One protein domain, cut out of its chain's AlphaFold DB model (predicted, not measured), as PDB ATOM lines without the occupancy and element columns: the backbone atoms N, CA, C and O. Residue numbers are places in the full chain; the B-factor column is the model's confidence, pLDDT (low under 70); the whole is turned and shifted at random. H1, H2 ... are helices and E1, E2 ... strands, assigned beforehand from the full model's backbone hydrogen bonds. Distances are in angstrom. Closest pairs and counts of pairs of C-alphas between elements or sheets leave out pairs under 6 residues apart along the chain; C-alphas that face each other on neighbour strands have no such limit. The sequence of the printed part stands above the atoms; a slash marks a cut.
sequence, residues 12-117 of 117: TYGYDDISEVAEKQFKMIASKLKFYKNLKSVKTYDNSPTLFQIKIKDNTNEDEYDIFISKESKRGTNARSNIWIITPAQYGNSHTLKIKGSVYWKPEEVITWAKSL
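What this domain is: This is residues 12 to 117 of the 117 residues of an uncharacterized protein of Parcubacteria group bacterium ADurb.Bin216 (UniProt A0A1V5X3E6). A four-stranded sheet, E1 to E4, has two helices side by side over one face, the long H1 and the shorter H4, both running along the strands, while its other face is left bare. Beyond the edge strand E4 the chain makes a loop with two very short helices, H2, which only grazes the sheet, and H3, which is not on it; their centres are the farthest of the named elements from the mean of all C-alphas, H3 at 16.0 A and H2 at 14.7 A. The printed part has 106 residues with four named helices and four named strands, in the order H1 E1 E2 E3 E4 H2 H3 H4; the sheet's order is E1 E2 E3 E4, antiparallel throughout, and the class is mixed, helices and strands. The whole is compact, with a radius of gyration of the C-alphas of 13.7 A and spans of 45 by 32 by 22 A.

Where its parts are: In the sheet, E1 is residues 39 to 47, 22.3 A long, E2 residues 51 to 58, 22.6 A, E3 residues 64 to 70, 19.7 A, and E4 residues 83 to 86, 10.3 A. H1, residues 15 to 33, measures 27.0 A, from C-alpha 15 at (15.230, -29.156, -45.041) to C-alpha 33 at (26.862, -4.935, -47.622). H4, residues 107 to 116, measures 14.7 A and ends with C-alpha 116 at (37.053, -3.903, -42.477). H2 is residues 88 to 91, 5.4 A, and H3 residues 96 to 99, 5.1 A.

How they stand to each other: The strands form a meander, each the antiparallel neighbour of the one before, and E1 and E2, E2 and E3, E3 and E4 are hairpins. N 43 and O 55 are 2.8 A apart across E1 and E2, N 54 and O 67 2.8 A across E2 and E3, and N 68 and O 84 2.8 A across E3 and E4, each within hydrogen-bond range. The sheet is twisted, with C-alphas up to 4.4 A off its best plane. H1 and H4 lie on the same face, making two layers, helices on one face of a sheet. H1 is over E2 and E3 at a height over the sheet of 8.7 A; its closest C-alphas to E3 are those of Ala 22 and Ile 69, 6.2 A apart. H4, at a height of 9.2 A, is over E3 and only just over E2, on which 3 of its C-alphas fall. H1 touches H4 with residues 25 to 33 alone, at a shallow tilt of 22 degrees, the same way; the closest C-alphas are those of Gln 25 and Pro 107, 6.3 A apart. H2 only grazes the sheet, and H3 is not on it; H2 and H3 are close but not clearly touching, with the closest C-alphas, Gln 90 and Thr 96, 6.1 A apart. In H1 and H4 every O i to N i+4 pair is within hydrogen-bond range; H2 and H3 are too short for such a pair, and their single O i to N i+3 pair is within range in H2 but not in H3.

The domain as a whole: The two C-alphas farthest apart, those of Thr 12 and Thr 60, are 45.0 A apart. The printed part has no cut. The long link is E3 to E4, residues 71 to 82. The mean pLDDT of the printed part is 74.9; it is under 70 at residues 12 to 17, 49, 73 to 81 and 88 to 104.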
ATOM      1  N   THR A  12      14.405 -33.847 -37.114       43.53
ATOM      2  CA  THR A  12      13.636 -33.318 -38.249       43.53
ATOM      3  C   THR A  12      13.428 -31.808 -38.124       43.53
ATOM      4  O   THR A  12      12.322 -31.315 -38.341       43.53
ATOM      5  N   TYR A  13      14.479 -31.040 -37.818       47.91
ATOM      6  CA  TYR A  13      14.546 -29.673 -38.343       47.91
ATOM      7  C   TYR A  13      14.657 -29.807 -39.866       47.91
ATOM      8  O   TYR A  13      15.731 -30.059 -40.412       47.91
ATOM      9  N   GLY A  14      13.486 -29.831 -40.506       47.50
ATOM     10  CA  GLY A  14      13.295 -30.175 -41.906       47.50
ATOM     11  C   GLY A  14      14.127 -29.290 -42.823       47.50
ATOM     12  O   GLY A  14      14.383 -28.127 -42.523       47.50
ATOM     13  N   TYR A  15      14.533 -29.855 -43.957       47.88
ATOM     14  CA  TYR A  15      15.230 -29.156 -45.041       47.88
ATOM     15  C   TYR A  15      14.610 -27.785 -45.395       47.88
ATOM     16  O   TYR A  15      15.340 -26.860 -45.759       47.88
ATOM     17  N   ASP A  16      13.294 -27.643 -45.218       50.62
ATOM     18  CA  ASP A  16      12.544 -26.405 -45.451       50.62
ATOM     19  C   ASP A  16      12.936 -25.267 -44.483       50.62
ATOM     20  O   ASP A  16      13.062 -24.119 -44.906       50.62
ATOM     21  N   ASP A  17      13.234 -25.569 -43.212       67.06
ATOM     22  CA  ASP A  17      13.613 -24.563 -42.201       67.06
ATOM     23  C   ASP A  17      15.042 -24.041 -42.440       67.06
ATOM     24  O   ASP A  17      15.329 -22.850 -42.328       67.06
ATOM     25  N   ILE A  18      15.959 -24.911 -42.876       71.56
ATOM     26  CA  ILE A  18      17.336 -24.496 -43.193       71.56
ATOM     27  C   ILE A  18      17.372 -23.598 -44.428       71.56
ATOM     28  O   ILE A  18      18.106 -22.609 -44.432       71.56
ATOM     29  N   SER A  19      16.564 -23.900 -45.447       75.69
ATOM     30  CA  SER A  19      16.460 -23.060 -46.644       75.69
ATOM     31  C   SER A  19      15.904 -21.672 -46.310       75.69
ATOM     32  O   SER A  19      16.449 -20.666 -46.772       75.69
ATOM     33  N   GLU A  20      14.884 -21.596 -45.449       82.88
ATOM     34  CA  GLU A  20      14.311 -20.324 -44.992       82.88
ATOM     35  C   GLU A  20      15.303 -19.521 -44.131       82.88
ATOM     36  O   GLU A  20      15.457 -18.305 -44.302       82.88
ATOM     37  N   VAL A  21      16.024 -20.182 -43.221       82.25
ATOM     38  CA  VAL A  21      17.085 -19.551 -42.422       82.25
ATOM     39  C   VAL A  21      18.201 -19.029 -43.326       82.25
ATOM     40  O   VAL A  21      18.601 -17.872 -43.178       82.25
ATOM     41  N   ALA A  22      18.661 -19.829 -44.289       83.62
ATOM     42  CA  ALA A  22      19.678 -19.432 -45.258       83.62
ATOM     43  C   ALA A  22      19.233 -18.210 -46.074       83.62
ATOM     44  O   ALA A  22      20.012 -17.273 -46.263       83.62
ATOM     45  N   GLU A  23      17.968 -18.162 -46.497       87.81
ATOM     46  CA  GLU A  23      17.416 -17.023 -47.235       87.81
ATOM     47  C   GLU A  23      17.370 -15.752 -46.376       87.81
ATOM     48  O   GLU A  23      17.761 -14.671 -46.834       87.81
ATOM     49  N   LYS A  24      16.950 -15.861 -45.110       88.88
ATOM     50  CA  LYS A  24      16.962 -14.733 -44.162       88.88
ATOM     51  C   LYS A  24      18.377 -14.200 -43.954       88.88
ATOM     52  O   LYS A  24      18.588 -12.986 -43.998       88.88
ATOM     53  N   GLN A  25      19.352 -15.089 -43.774       88.75
ATOM     54  CA  GLN A  25      20.760 -14.715 -43.625       88.75
ATOM     55  C   GLN A  25      21.304 -14.040 -44.883       88.75
ATOM     56  O   GLN A  25      21.926 -12.982 -44.792       88.75
ATOM     57  N   PHE A  26      21.009 -14.598 -46.054       91.50
ATOM     58  CA  PHE A  26      21.386 -14.032 -47.343       91.50
ATOM     59  C   PHE A  26      20.845 -12.617 -47.531       91.50
ATOM     60  O   PHE A  26      21.619 -11.698 -47.804       91.50
ATOM     61  N   LYS A  27      19.541 -12.409 -47.310       92.94
ATOM     62  CA  LYS A  27      18.918 -11.081 -47.405       92.94
ATOM     63  C   LYS A  27      19.533 -10.099 -46.408       92.94
ATOM     64  O   LYS A  27      19.816  -8.954 -46.766       92.94
ATOM     65  N   MET A  28      19.782 -10.537 -45.174       93.31
ATOM     66  CA  MET A  28      20.388  -9.700 -44.140       93.31
ATOM     67  C   MET A  28      21.804  -9.255 -44.519       93.31
ATOM     68  O   MET A  28      22.080  -8.056 -44.511       93.31
ATOM     69  N   ILE A  29      22.676 -10.187 -44.902       93.06
ATOM     70  CA  ILE A  29      24.055  -9.876 -45.293       93.06
ATOM     71  C   ILE A  29      24.039  -8.983 -46.534       93.06
ATOM     72  O   ILE A  29      24.570  -7.875 -46.497       93.06
ATOM     73  N   ALA A  30      23.349  -9.393 -47.601       94.06
ATOM     74  CA  ALA A  30      23.301  -8.639 -48.851       94.06
ATOM     75  C   ALA A  30      22.777  -7.208 -48.658       94.06
ATOM     76  O   ALA A  30      23.323  -6.272 -49.244       94.06
ATOM     77  N   SER A  31      21.739  -7.021 -47.834       94.56
ATOM     78  CA  SER A  31      21.202  -5.687 -47.550       94.56
ATOM     79  C   SER A  31      22.221  -4.800 -46.837       94.56
ATOM     80  O   SER A  31      22.381  -3.657 -47.241       94.56
ATOM     81  N   LYS A  32      22.957  -5.311 -45.844       95.06
ATOM     82  CA  LYS A  32      23.981  -4.541 -45.120       95.06
ATOM     83  C   LYS A  32      25.167  -4.179 -46.010       95.06
ATOM     84  O   LYS A  32      25.568  -3.016 -46.021       95.06
ATOM     85  N   LEU A  33      25.683  -5.140 -46.776       94.00
ATOM     86  CA  LEU A  33      26.862  -4.935 -47.622       94.00
ATOM     87  C   LEU A  33      26.620  -3.890 -48.719       94.00
ATOM     88  O   LEU A  33      27.518  -3.119 -49.033       94.00
ATOM     89  N   LYS A  34      25.399  -3.789 -49.264       92.69
ATOM     90  CA  LYS A  34      25.056  -2.776 -50.283       92.69
ATOM     91  C   LYS A  34      25.225  -1.323 -49.815       92.69
ATOM     92  O   LYS A  34      25.307  -0.437 -50.658       92.69
ATOM     93  N   PHE A  35      25.273  -1.067 -48.507       91.50
ATOM     94  CA  PHE A  35      25.461   0.281 -47.954       91.50
ATOM     95  C   PHE A  35      26.920   0.602 -47.596       91.50
ATOM     96  O   PHE A  35      27.212   1.706 -47.129       91.50
ATOM     97  N   TYR A  36      27.838  -0.346 -47.772       91.00
ATOM     98  CA  TYR A  36      29.240  -0.189 -47.406       91.00
ATOM     99  C   TYR A  36      30.010   0.555 -48.495       91.00
ATOM    100  O   TYR A  36      30.190   0.058 -49.599       91.00
ATOM    101  N   LYS A  37      30.468   1.770 -48.164       87.75
ATOM    102  CA  LYS A  37      31.185   2.664 -49.090       87.75
ATOM    103  C   LYS A  37      32.558   2.132 -49.509       87.75
ATOM    104  O   LYS A  37      33.079   2.574 -50.525       87.75
ATOM    105  N   ASN A  38      33.146   1.235 -48.724       87.94
ATOM    106  CA  ASN A  38      34.398   0.545 -49.031       87.94
ATOM    107  C   ASN A  38      34.214  -0.564 -50.085       87.94
ATOM    108  O   ASN A  38      35.184  -0.958 -50.716       87.94
ATOM    109  N   LEU A  39      32.983  -1.012 -50.359       90.56
ATOM    110  CA  LEU A  39      32.717  -2.008 -51.398       90.56
ATOM    111  C   LEU A  39      32.342  -1.328 -52.720       90.56
ATOM    112  O   LEU A  39      31.349  -0.606 -52.813       90.56
ATOM    113  N   LYS A  40      33.110  -1.612 -53.773       90.44
ATOM    114  CA  LYS A  40      32.877  -1.139 -55.147       90.44
ATOM    115  C   LYS A  40      31.598  -1.710 -55.741       90.44
ATOM    116  O   LYS A  40      30.886  -1.046 -56.491       90.44
ATOM    117  N   SER A  41      31.337  -2.987 -55.468       92.81
ATOM    118  CA  SER A  41      30.153  -3.676 -55.973       92.81
ATOM    119  C   SER A  41      29.731  -4.811 -55.055       92.81
ATOM    120  O   SER A  41      30.579  -5.480 -54.469       92.81
ATOM    121  N   VAL A  42      28.420  -5.041 -54.982       93.81
ATOM    122  CA  VAL A  42      27.800  -6.170 -54.282       93.81
ATOM    123  C   VAL A  42      26.767  -6.783 -55.222       93.81
ATOM    124  O   VAL A  42      25.749  -6.159 -55.530       93.81
ATOM    125  N   LYS A  43      27.031  -7.998 -55.695       95.25
ATOM    126  CA  LYS A  43      26.141  -8.775 -56.564       95.25
ATOM    127  C   LYS A  43      25.665 -10.011 -55.822       95.25
ATOM    128  O   LYS A  43      26.386 -10.574 -55.008       95.25
ATOM    129  N   THR A  44      24.441 -10.424 -56.094       94.81
ATOM    130  CA  THR A  44      23.783 -11.514 -55.377       94.81
ATOM    131  C   THR A  44      23.244 -12.525 -56.367       94.81
ATOM    132  O   THR A  44      22.624 -12.125 -57.353       94.81
ATOM    133  N   TYR A  45      23.436 -13.804 -56.082       92.19
ATOM    134  CA  TYR A  45      23.028 -14.909 -56.936       92.19
ATOM    135  C   TYR A  45      22.300 -15.958 -56.103       92.19
ATOM    136  O   TYR A  45      22.718 -16.297 -54.993       92.19
ATOM    137  N   ASP A  46      21.208 -16.467 -56.657       89.06
ATOM    138  CA  ASP A  46      20.529 -17.646 -56.147       89.06
ATOM    139  C   ASP A  46      20.942 -18.843 -57.010       89.06
ATOM    140  O   ASP A  46      20.410 -19.040 -58.102       89.06
ATOM    141  N   ASN A  47      21.902 -19.633 -56.525       82.56
ATOM    142  CA  ASN A  47      22.349 -20.847 -57.206       82.56
ATOM    143  C   ASN A  47      21.597 -22.051 -56.630       82.56
ATOM    144  O   ASN A  47      22.174 -22.980 -56.055       82.56
ATOM    145  N   SER A  48      20.272 -21.993 -56.740       71.75
ATOM    146  CA  SER A  48      19.394 -23.082 -56.333       71.75
ATOM    147  C   SER A  48      19.754 -24.397 -57.043       71.75
ATOM    148  O   SER A  48      20.126 -24.378 -58.218       71.75
ATOM    149  N   PRO A  49      19.622 -25.548 -56.357       69.12
ATOM    150  CA  PRO A  49      18.942 -25.713 -55.067       69.12
ATOM    151  C   PRO A  49      19.855 -25.621 -53.834       69.12
ATOM    152  O   PRO A  49      19.358 -25.699 -52.716       69.12
ATOM    153  N   THR A  50      21.172 -25.471 -53.995       73.69
ATOM    154  CA  THR A  50      22.125 -25.805 -52.920       73.69
ATOM    155  C   THR A  50      22.615 -24.611 -52.108       73.69
ATOM    156  O   THR A  50      22.926 -24.761 -50.922       73.69
ATOM    157  N   LEU A  51      22.706 -23.414 -52.700       85.44
ATOM    158  CA  LEU A  51      23.295 -22.260 -52.015       85.44
ATOM    159  C   LEU A  51      22.835 -20.900 -52.554       85.44
ATOM    160  O   LEU A  51      22.388 -20.765 -53.693       85.44
ATOM    161  N   PHE A  52      22.997 -19.873 -51.725       89.38
ATOM    162  CA  PHE A  52      23.040 -18.475 -52.143       89.38
ATOM    163  C   PHE A  52      24.494 -18.002 -52.234       89.38
ATOM    164  O   PHE A  52      25.352 -18.482 -51.491       89.38
ATOM    165  N   GLN A  53      24.767 -17.031 -53.102       91.31
ATOM    166  CA  GLN A  53      26.088 -16.424 -53.261       91.31
ATOM    167  C   GLN A  53      25.988 -14.897 -53.252       91.31
ATOM    168  O   GLN A  53      25.123 -14.307 -53.902       91.31
ATOM    169  N   ILE A  54      26.907 -14.241 -52.552       93.31
ATOM    170  CA  ILE A  54      27.112 -12.794 -52.591       93.31
ATOM    171  C   ILE A  54      28.543 -12.548 -53.051       93.31
ATOM    172  O   ILE A  54      29.487 -12.899 -52.351       93.31
ATOM    173  N   LYS A  55      28.692 -11.928 -54.217       92.50
ATOM    174  CA  LYS A  55      29.982 -11.519 -54.757       92.50
ATOM    175  C   LYS A  55      30.225 -10.056 -54.428       92.50
ATOM    176  O   LYS A  55      29.417  -9.204 -54.808       92.50
ATOM    177  N   ILE A  56      31.318  -9.762 -53.737       91.94
ATOM    178  CA  ILE A  56      31.719  -8.394 -53.406       91.94
ATOM    179  C   ILE A  56      33.055  -8.051 -54.050       91.94
ATOM    180  O   ILE A  56      33.902  -8.923 -54.233       91.94
ATOM    181  N   LYS A  57      33.229  -6.776 -54.393       90.44
ATOM    182  CA  LYS A  57      34.500  -6.224 -54.867       90.44
ATOM    183  C   LYS A  57      34.914  -5.086 -53.950       90.44
ATOM    184  O   LYS A  57      34.123  -4.162 -53.761       90.44
ATOM    185  N   ASP A  58      36.112  -5.167 -53.393       85.94
ATOM    186  CA  ASP A  58      36.697  -4.115 -52.563       85.94
ATOM    187  C   ASP A  58      37.181  -2.928 -53.429       85.94
ATOM    188  O   ASP A  58      37.586  -3.099 -54.584       85.94
ATOM    189  N   ASN A  59      37.084  -1.709 -52.892       82.81
ATOM    190  CA  ASN A  59      37.588  -0.485 -53.510       82.81
ATOM    191  C   ASN A  59      39.110  -0.336 -53.422       82.81
ATOM    192  O   ASN A  59      39.660   0.367 -54.269       82.81
ATOM    193  N   THR A  60      39.781  -0.919 -52.423       76.56
ATOM    194  CA  THR A  60      41.209  -0.629 -52.199       76.56
ATOM    195  C   THR A  60      42.120  -1.407 -53.145       76.56
ATOM    196  O   THR A  60      42.926  -0.801 -53.849       76.56
ATOM    197  N   ASN A  61      41.936  -2.727 -53.228       71.38
ATOM    198  CA  ASN A  61      42.818  -3.612 -53.998       71.38
ATOM    199  C   ASN A  61      42.151  -4.220 -55.237       71.38
ATOM    200  O   ASN A  61      42.749  -5.042 -55.922       71.38
ATOM    201  N   GLU A  62      40.903  -3.836 -55.523       77.56
ATOM    202  CA  GLU A  62      40.059  -4.462 -56.549       77.56
ATOM    203  C   GLU A  62      39.818  -5.972 -56.356       77.56
ATOM    204  O   GLU A  62      39.310  -6.640 -57.261       77.56
ATOM    205  N   ASP A  63      40.122  -6.489 -55.168       83.31
ATOM    206  CA  ASP A  63      39.934  -7.885 -54.811       83.31
ATOM    207  C   ASP A  63      38.454  -8.276 -54.851       83.31
ATOM    208  O   ASP A  63      37.569  -7.540 -54.395       83.31
ATOM    209  N   GLU A  64      38.188  -9.467 -55.387       87.19
ATOM    210  CA  GLU A  64      36.856 -10.059 -55.432       87.19
ATOM    211  C   GLU A  64      36.732 -11.194 -54.416       87.19
ATOM    212  O   GLU A  64      37.597 -12.067 -54.317       87.19
ATOM    213  N   TYR A  65      35.616 -11.200 -53.695       87.00
ATOM    214  CA  TYR A  65      35.308 -12.206 -52.688       87.00
ATOM    215  C   TYR A  65      33.935 -12.803 -52.963       87.00
ATOM    216  O   TYR A  65      32.979 -12.070 -53.236       87.00
ATOM    217  N   ASP A  66      33.823 -14.121 -52.830       87.31
ATOM    218  CA  ASP A  66      32.539 -14.814 -52.863       87.31
ATOM    219  C   ASP A  66      32.150 -15.280 -51.460       87.31
ATOM    220  O   ASP A  66      32.893 -16.002 -50.797       87.31
ATOM    221  N   ILE A  67      30.955 -14.894 -51.023       88.62
ATOM    222  CA  ILE A  67      30.327 -15.340 -49.781       88.62
ATOM    223  C   ILE A  67      29.223 -16.328 -50.156       88.62
ATOM    224  O   ILE A  67      28.245 -15.951 -50.800       88.62
ATOM    225  N   PHE A  68      29.353 -17.582 -49.745       87.62
ATOM    226  CA  PHE A  68      28.388 -18.649 -49.985       87.62
ATOM    227  C   PHE A  68      27.597 -18.951 -48.723       87.62
ATOM    228  O   PHE A  68      28.175 -19.034 -47.645       87.62
ATOM    229  N   ILE A  69      26.292 -19.159 -48.858       85.75
ATOM    230  CA  ILE A  69      25.394 -19.529 -47.761       85.75
ATOM    231  C   ILE A  69      24.661 -20.790 -48.200       85.75
ATOM    232  O   ILE A  69      23.902 -20.756 -49.171       85.75
ATOM    233  N   SER A  70      24.909 -21.913 -47.532       82.31
ATOM    234  CA  SER A  70      24.286 -23.182 -47.914       82.31
ATOM    235  C   SER A  70      22.814 -23.215 -47.506       82.31
ATOM    236  O   SER A  70      22.472 -22.880 -46.373       82.31
ATOM    237  N   LYS A  71      21.961 -23.668 -48.430       78.94
ATOM    238  CA  LYS A  71      20.551 -24.007 -48.179       78.94
ATOM    239  C   LYS A  71      20.400 -25.420 -47.599       78.94
ATOM    240  O   LYS A  71      19.302 -25.845 -47.263       78.94
ATOM    241  N   GLU A  72      21.508 -26.148 -47.475       73.31
ATOM    242  CA  GLU A  72      21.547 -27.521 -46.995       73.31
ATOM    243  C   GLU A  72      22.146 -27.585 -45.586       73.31
ATOM    244  O   GLU A  72      23.100 -26.881 -45.244       73.31
ATOM    245  N   SER A  73      21.605 -28.473 -44.752       62.19
ATOM    246  CA  SER A  73      22.229 -28.821 -43.477       62.19
ATOM    247  C   SER A  73      23.114 -30.041 -43.662       62.19
ATOM    248  O   SER A  73      22.659 -31.102 -44.091       62.19
ATOM    249  N   LYS A  74      24.387 -29.925 -43.276       57.41
ATOM    250  CA  LYS A  74      25.174 -31.116 -42.956       57.41
ATOM    251  C   LYS A  74      24.780 -31.557 -41.547       57.41
ATOM    252  O   LYS A  74      24.777 -30.736 -40.629       57.41
ATOM    253  N   ARG A  75      24.463 -32.844 -41.356       48.38
ATOM    254  CA  ARG A  75      24.188 -33.421 -40.025       48.38
ATOM    255  C   ARG A  75      25.234 -32.936 -39.009       48.38
ATOM    256  O   ARG A  75      26.426 -33.128 -39.230       48.38
ATOM    257  N   GLY A  76      24.780 -32.314 -37.919       49.31
ATOM    258  CA  GLY A  76      25.645 -31.774 -36.861       49.31
ATOM    259  C   GLY A  76      26.103 -30.320 -37.046       49.31
ATOM    260  O   GLY A  76      26.883 -29.837 -36.232       49.31
ATOM    261  N   THR A  77      25.621 -29.612 -38.073       52.88
ATOM    262  CA  THR A  77      25.864 -28.170 -38.254       52.88
ATOM    263  C   THR A  77      24.604 -27.371 -37.940       52.88
ATOM    264  O   THR A  77      23.509 -27.715 -38.381       52.88
ATOM    265  N   ASN A  78      24.743 -26.296 -37.163       53.56
ATOM    266  CA  ASN A  78      23.644 -25.360 -36.953       53.56
ATOM    267  C   ASN A  78      23.436 -24.562 -38.245       53.56
ATOM    268  O   ASN A  78      24.386 -23.958 -38.745       53.56
ATOM    269  N   ALA A  79      22.193 -24.486 -38.736       52.75
ATOM    270  CA  ALA A  79      21.832 -23.735 -39.948       52.75
ATOM    271  C   ALA A  79      22.371 -22.292 -39.944       52.75
ATOM    272  O   ALA A  79      22.737 -21.750 -40.980       52.75
ATOM    273  N   ARG A  80      22.502 -21.691 -38.750       51.09
ATOM    274  CA  ARG A  80      22.993 -20.323 -38.551       51.09
ATOM    275  C   ARG A  80      24.459 -20.087 -38.916       51.09
ATOM    276  O   ARG A  80      24.862 -18.926 -38.954       51.09
ATOM    277  N   SER A  81      25.246 -21.129 -39.153       56.31
ATOM    278  CA  SER A  81      26.685 -20.985 -39.375       56.31
ATOM    279  C   SER A  81      27.143 -21.538 -40.725       56.31
ATOM    280  O   SER A  81      28.335 -21.559 -40.978       56.31
ATOM    281  N   ASN A  82      26.243 -21.918 -41.637       73.88
ATOM    282  CA  ASN A  82      26.580 -22.499 -42.948       73.88
ATOM    283  C   ASN A  82      27.046 -21.473 -44.003       73.88
ATOM    284  O   ASN A  82      26.597 -21.506 -45.149       73.88
ATOM    285  N   ILE A  83      27.946 -20.567 -43.614       77.06
ATOM    286  CA  ILE A  83      28.470 -19.498 -44.466       77.06
ATOM    287  C   ILE A  83      29.966 -19.693 -44.700       77.06
ATOM    288  O   ILE A  83      30.719 -19.899 -43.748       77.06
ATOM    289  N   TRP A  84      30.398 -19.590 -45.955       80.62
ATOM    290  CA  TRP A  84      31.794 -19.717 -46.373       80.62
ATOM    291  C   TRP A  84      32.212 -18.503 -47.191       80.62
ATOM    292  O   TRP A  84      31.426 -17.990 -47.977       80.62
ATOM    293  N   ILE A  85      33.456 -18.066 -47.036       79.38
ATOM    294  CA  ILE A  85      34.017 -16.955 -47.804       79.38
ATOM    295  C   ILE A  85      35.214 -17.493 -48.581       79.38
ATOM    296  O   ILE A  85      36.096 -18.112 -47.984       79.38
ATOM    297  N   ILE A  86      35.232 -17.276 -49.895       75.56
ATOM    298  CA  ILE A  86      36.388 -17.535 -50.752       75.56
ATOM    299  C   ILE A  86      37.082 -16.203 -51.023       75.56
ATOM    300  O   ILE A  86      36.467 -15.258 -51.518       75.56
ATOM    301  N   THR A  87      38.368 -16.139 -50.693       71.00
ATOM    302  CA  THR A  87      39.239 -14.988 -50.956       71.00
ATOM    303  C   THR A  87      40.047 -15.176 -52.248       71.00
ATOM    304  O   THR A  87      40.255 -16.318 -52.673       71.00
ATOM    305  N   PRO A  88      40.584 -14.097 -52.852       64.25
ATOM    306  CA  PRO A  88      41.459 -14.160 -54.031       64.25
ATOM    307  C   PRO A  88      42.579 -15.204 -53.911       64.25
ATOM    308  O   PRO A  88      42.785 -16.025 -54.807       64.25
ATOM    309  N   ALA A  89      43.240 -15.254 -52.751       61.88
ATOM    310  CA  ALA A  89      44.311 -16.208 -52.459       61.88
ATOM    311  C   ALA A  89      43.848 -17.681 -52.475       61.88
ATOM    312  O   ALA A  89      44.661 -18.581 -52.689       61.88
ATOM    313  N   GLN A  90      42.557 -17.947 -52.257       60.78
ATOM    314  CA  GLN A  90      41.982 -19.295 -52.286       60.78
ATOM    315  C   GLN A  90      41.565 -19.740 -53.695       60.78
ATOM    316  O   GLN A  90      41.607 -20.943 -53.955       60.78
ATOM    317  N   TYR A  91      41.242 -18.827 -54.622       58.78
ATOM    318  CA  TYR A  91      40.979 -19.203 -56.025       58.78
ATOM    319  C   TYR A  91      42.213 -19.799 -56.704       58.78
ATOM    320  O   TYR A  91      42.086 -20.687 -57.542       58.78
ATOM    321  N   GLY A  92      43.410 -19.350 -56.315       50.38
ATOM    322  CA  GLY A  92      44.670 -19.850 -56.867       50.38
ATOM    323  C   GLY A  92      45.087 -21.234 -56.365       50.38
ATOM    324  O   GLY A  92      46.088 -21.765 -56.836       50.38
ATOM    325  N   ASN A  93      44.375 -21.825 -55.396       49.50
ATOM    326  CA  ASN A  93      44.868 -23.012 -54.704       49.50
ATOM    327  C   ASN A  93      43.719 -23.974 -54.344       49.50
ATOM    328  O   ASN A  93      43.120 -23.905 -53.267       49.50
ATOM    329  N   SER A  94      43.426 -24.893 -55.273       47.09
ATOM    330  CA  SER A  94      42.295 -25.842 -55.251       47.09
ATOM    331  C   SER A  94      42.240 -26.744 -54.008       47.09
ATOM    332  O   SER A  94      41.162 -27.174 -53.595       47.09
ATOM    333  N   HIS A  95      43.381 -26.991 -53.358       37.12
ATOM    334  CA  HIS A  95      43.470 -27.778 -52.124       37.12
ATOM    335  C   HIS A  95      42.995 -27.027 -50.872       37.12
ATOM    336  O   HIS A  95      42.609 -27.652 -49.881       37.12
ATOM    337  N   THR A  96      42.947 -25.696 -50.910       39.19
ATOM    338  CA  THR A  96      42.549 -24.870 -49.757       39.19
ATOM    339  C   THR A  96      41.043 -24.914 -49.512       39.19
ATOM    340  O   THR A  96      40.626 -24.792 -48.363       39.19
ATOM    341  N   LEU A  97      40.244 -25.183 -50.555       39.84
ATOM    342  CA  LEU A  97      38.792 -25.394 -50.462       39.84
ATOM    343  C   LEU A  97      38.420 -26.677 -49.708       39.84
ATOM    344  O   LEU A  97      37.332 -26.768 -49.148       39.84
ATOM    345  N   LYS A  98      39.320 -27.672 -49.685       36.34
ATOM    346  CA  LYS A  98      39.117 -28.942 -48.970       36.34
ATOM    347  C   LYS A  98      39.738 -28.969 -47.569       36.34
ATOM    348  O   LYS A  98      39.305 -29.787 -46.766       36.34
ATOM    349  N   ILE A  99      40.756 -28.145 -47.288       32.94
ATOM    350  CA  ILE A  99      41.667 -28.378 -46.147       32.94
ATOM    351  C   ILE A  99      41.730 -27.215 -45.142       32.94
ATOM    352  O   ILE A  99      41.940 -27.468 -43.957       32.94
ATOM    353  N   LYS A 100      41.466 -25.958 -45.526       38.00
ATOM    354  CA  LYS A 100      41.177 -24.920 -44.519       38.00
ATOM    355  C   LYS A 100      39.688 -24.956 -44.263       38.00
ATOM    356  O   LYS A 100      38.907 -24.477 -45.077       38.00
ATOM    357  N   GLY A 101      39.356 -25.642 -43.170       40.47
ATOM    358  CA  GLY A 101      38.011 -25.972 -42.743       40.47
ATOM    359  C   GLY A 101      37.027 -24.853 -43.017       40.47
ATOM    360  O   GLY A 101      37.348 -23.679 -42.862       40.47
ATOM    361  N   SER A 102      35.837 -25.266 -43.431       48.53
ATOM    362  CA  SER A 102      34.595 -24.522 -43.331       48.53
ATOM    363  C   SER A 102      34.575 -23.730 -42.019       48.53
ATOM    364  O   SER A 102      34.123 -24.232 -40.994       48.53
ATOM    365  N   VAL A 103      35.136 -22.517 -42.012       53.62
ATOM    366  CA  VAL A 103      34.933 -21.584 -40.914       53.62
ATOM    367  C   VAL A 103      33.485 -21.218 -41.100       53.62
ATOM    368  O   VAL A 103      33.117 -20.595 -42.085       53.62
ATOM    369  N   TYR A 104      32.652 -21.795 -40.257       66.06
ATOM    370  CA  TYR A 104      31.224 -21.617 -40.295       66.06
ATOM    371  C   TYR A 104      30.942 -20.219 -39.734       66.06
ATOM    372  O   TYR A 104      30.841 -20.051 -38.519       66.06
ATOM    373  N   TRP A 105      30.921 -19.204 -40.607       76.25
ATOM    374  CA  TRP A 105      30.742 -17.813 -40.186       76.25
ATOM    375  C   TRP A 105      29.305 -17.578 -39.733       76.25
ATOM    376  O   TRP A 105      28.347 -18.042 -40.360       76.25
ATOM    377  N   LYS A 106      29.141 -16.801 -38.667       83.19
ATOM    378  CA  LYS A 106      27.852 -16.184 -38.353       83.19
ATOM    379  C   LYS A 106      27.639 -14.969 -39.259       83.19
ATOM    380  O   LYS A 106      28.609 -14.288 -39.597       83.19
ATOM    381  N   PRO A 107      26.390 -14.630 -39.614       85.06
ATOM    382  CA  PRO A 107      26.108 -13.462 -40.443       85.06
ATOM    383  C   PRO A 107      26.739 -12.162 -39.934       85.06
ATOM    384  O   PRO A 107      27.226 -11.359 -40.726       85.06
ATOM    385  N   GLU A 108      26.755 -11.953 -38.620       85.56
ATOM    386  CA  GLU A 108      27.310 -10.753 -37.994       85.56
ATOM    387  C   GLU A 108      28.827 -10.662 -38.196       85.56
ATOM    388  O   GLU A 108      29.347  -9.580 -38.460       85.56
ATOM    389  N   GLU A 109      29.529 -11.794 -38.144       84.06
ATOM    390  CA  GLU A 109      30.977 -11.864 -38.363       84.06
ATOM    391  C   GLU A 109      31.321 -11.519 -39.817       84.06
ATOM    392  O   GLU A 109      32.266 -10.770 -40.061       84.06
ATOM    393  N   VAL A 110      30.511 -11.984 -40.777       87.12
ATOM    394  CA  VAL A 110      30.647 -11.626 -42.201       87.12
ATOM    395  C   VAL A 110      30.486 -10.120 -42.395       87.12
ATOM    396  O   VAL A 110      31.266  -9.492 -43.106       87.12
ATOM    397  N   ILE A 111      29.480  -9.531 -41.746       88.44
ATOM    398  CA  ILE A 111      29.195  -8.094 -41.815       88.44
ATOM    399  C   ILE A 111      30.362  -7.288 -41.225       88.44
ATOM    400  O   ILE A 111      30.809  -6.319 -41.838       88.44
ATOM    401  N   THR A 112      30.888  -7.686 -40.064       87.44
ATOM    402  CA  THR A 112      32.042  -7.021 -39.444       87.44
ATOM    403  C   THR A 112      33.295  -7.138 -40.304       87.44
ATOM    404  O   THR A 112      33.971  -6.131 -40.510       87.44
ATOM    405  N   TRP A 113      33.581  -8.322 -40.846       88.12
ATOM    406  CA  TRP A 113      34.718  -8.538 -41.740       88.12
ATOM    407  C   TRP A 113      34.621  -7.683 -43.009       88.12
ATOM    408  O   TRP A 113      35.555  -6.950 -43.328       88.12
ATOM    409  N   ALA A 114      33.473  -7.685 -43.687       86.44
ATOM    410  CA  ALA A 114      33.290  -6.924 -44.922       86.44
ATOM    411  C   ALA A 114      33.334  -5.400 -44.707       86.44
ATOM    412  O   ALA A 114      33.608  -4.650 -45.639       86.44
ATOM    413  N   LYS A 115      33.072  -4.926 -43.484       85.06
ATOM    414  CA  LYS A 115      33.261  -3.518 -43.102       85.06
ATOM    415  C   LYS A 115      34.742  -3.141 -42.953       85.06
ATOM    416  O   LYS A 115      35.062  -1.961 -43.044       85.06
ATOM    417  N   SER A 116      35.610  -4.112 -42.660       83.44
ATOM    418  CA  SER A 116      37.053  -3.903 -42.477       83.44
ATOM    419  C   SER A 116      37.895  -4.068 -43.743       83.44
ATOM    420  O   SER A 116      39.094  -3.817 -43.668       83.44
ATOM    421  N   LEU A 117      37.286  -4.506 -44.853       80.44
ATOM    422  CA  LEU A 117      37.910  -4.496 -46.183       80.44
ATOM    423  C   LEU A 117      38.153  -3.051 -46.635       80.44
ATOM    424  O   LEU A 117      39.265  -2.767 -47.111       80.44
TER     425      LEU A 117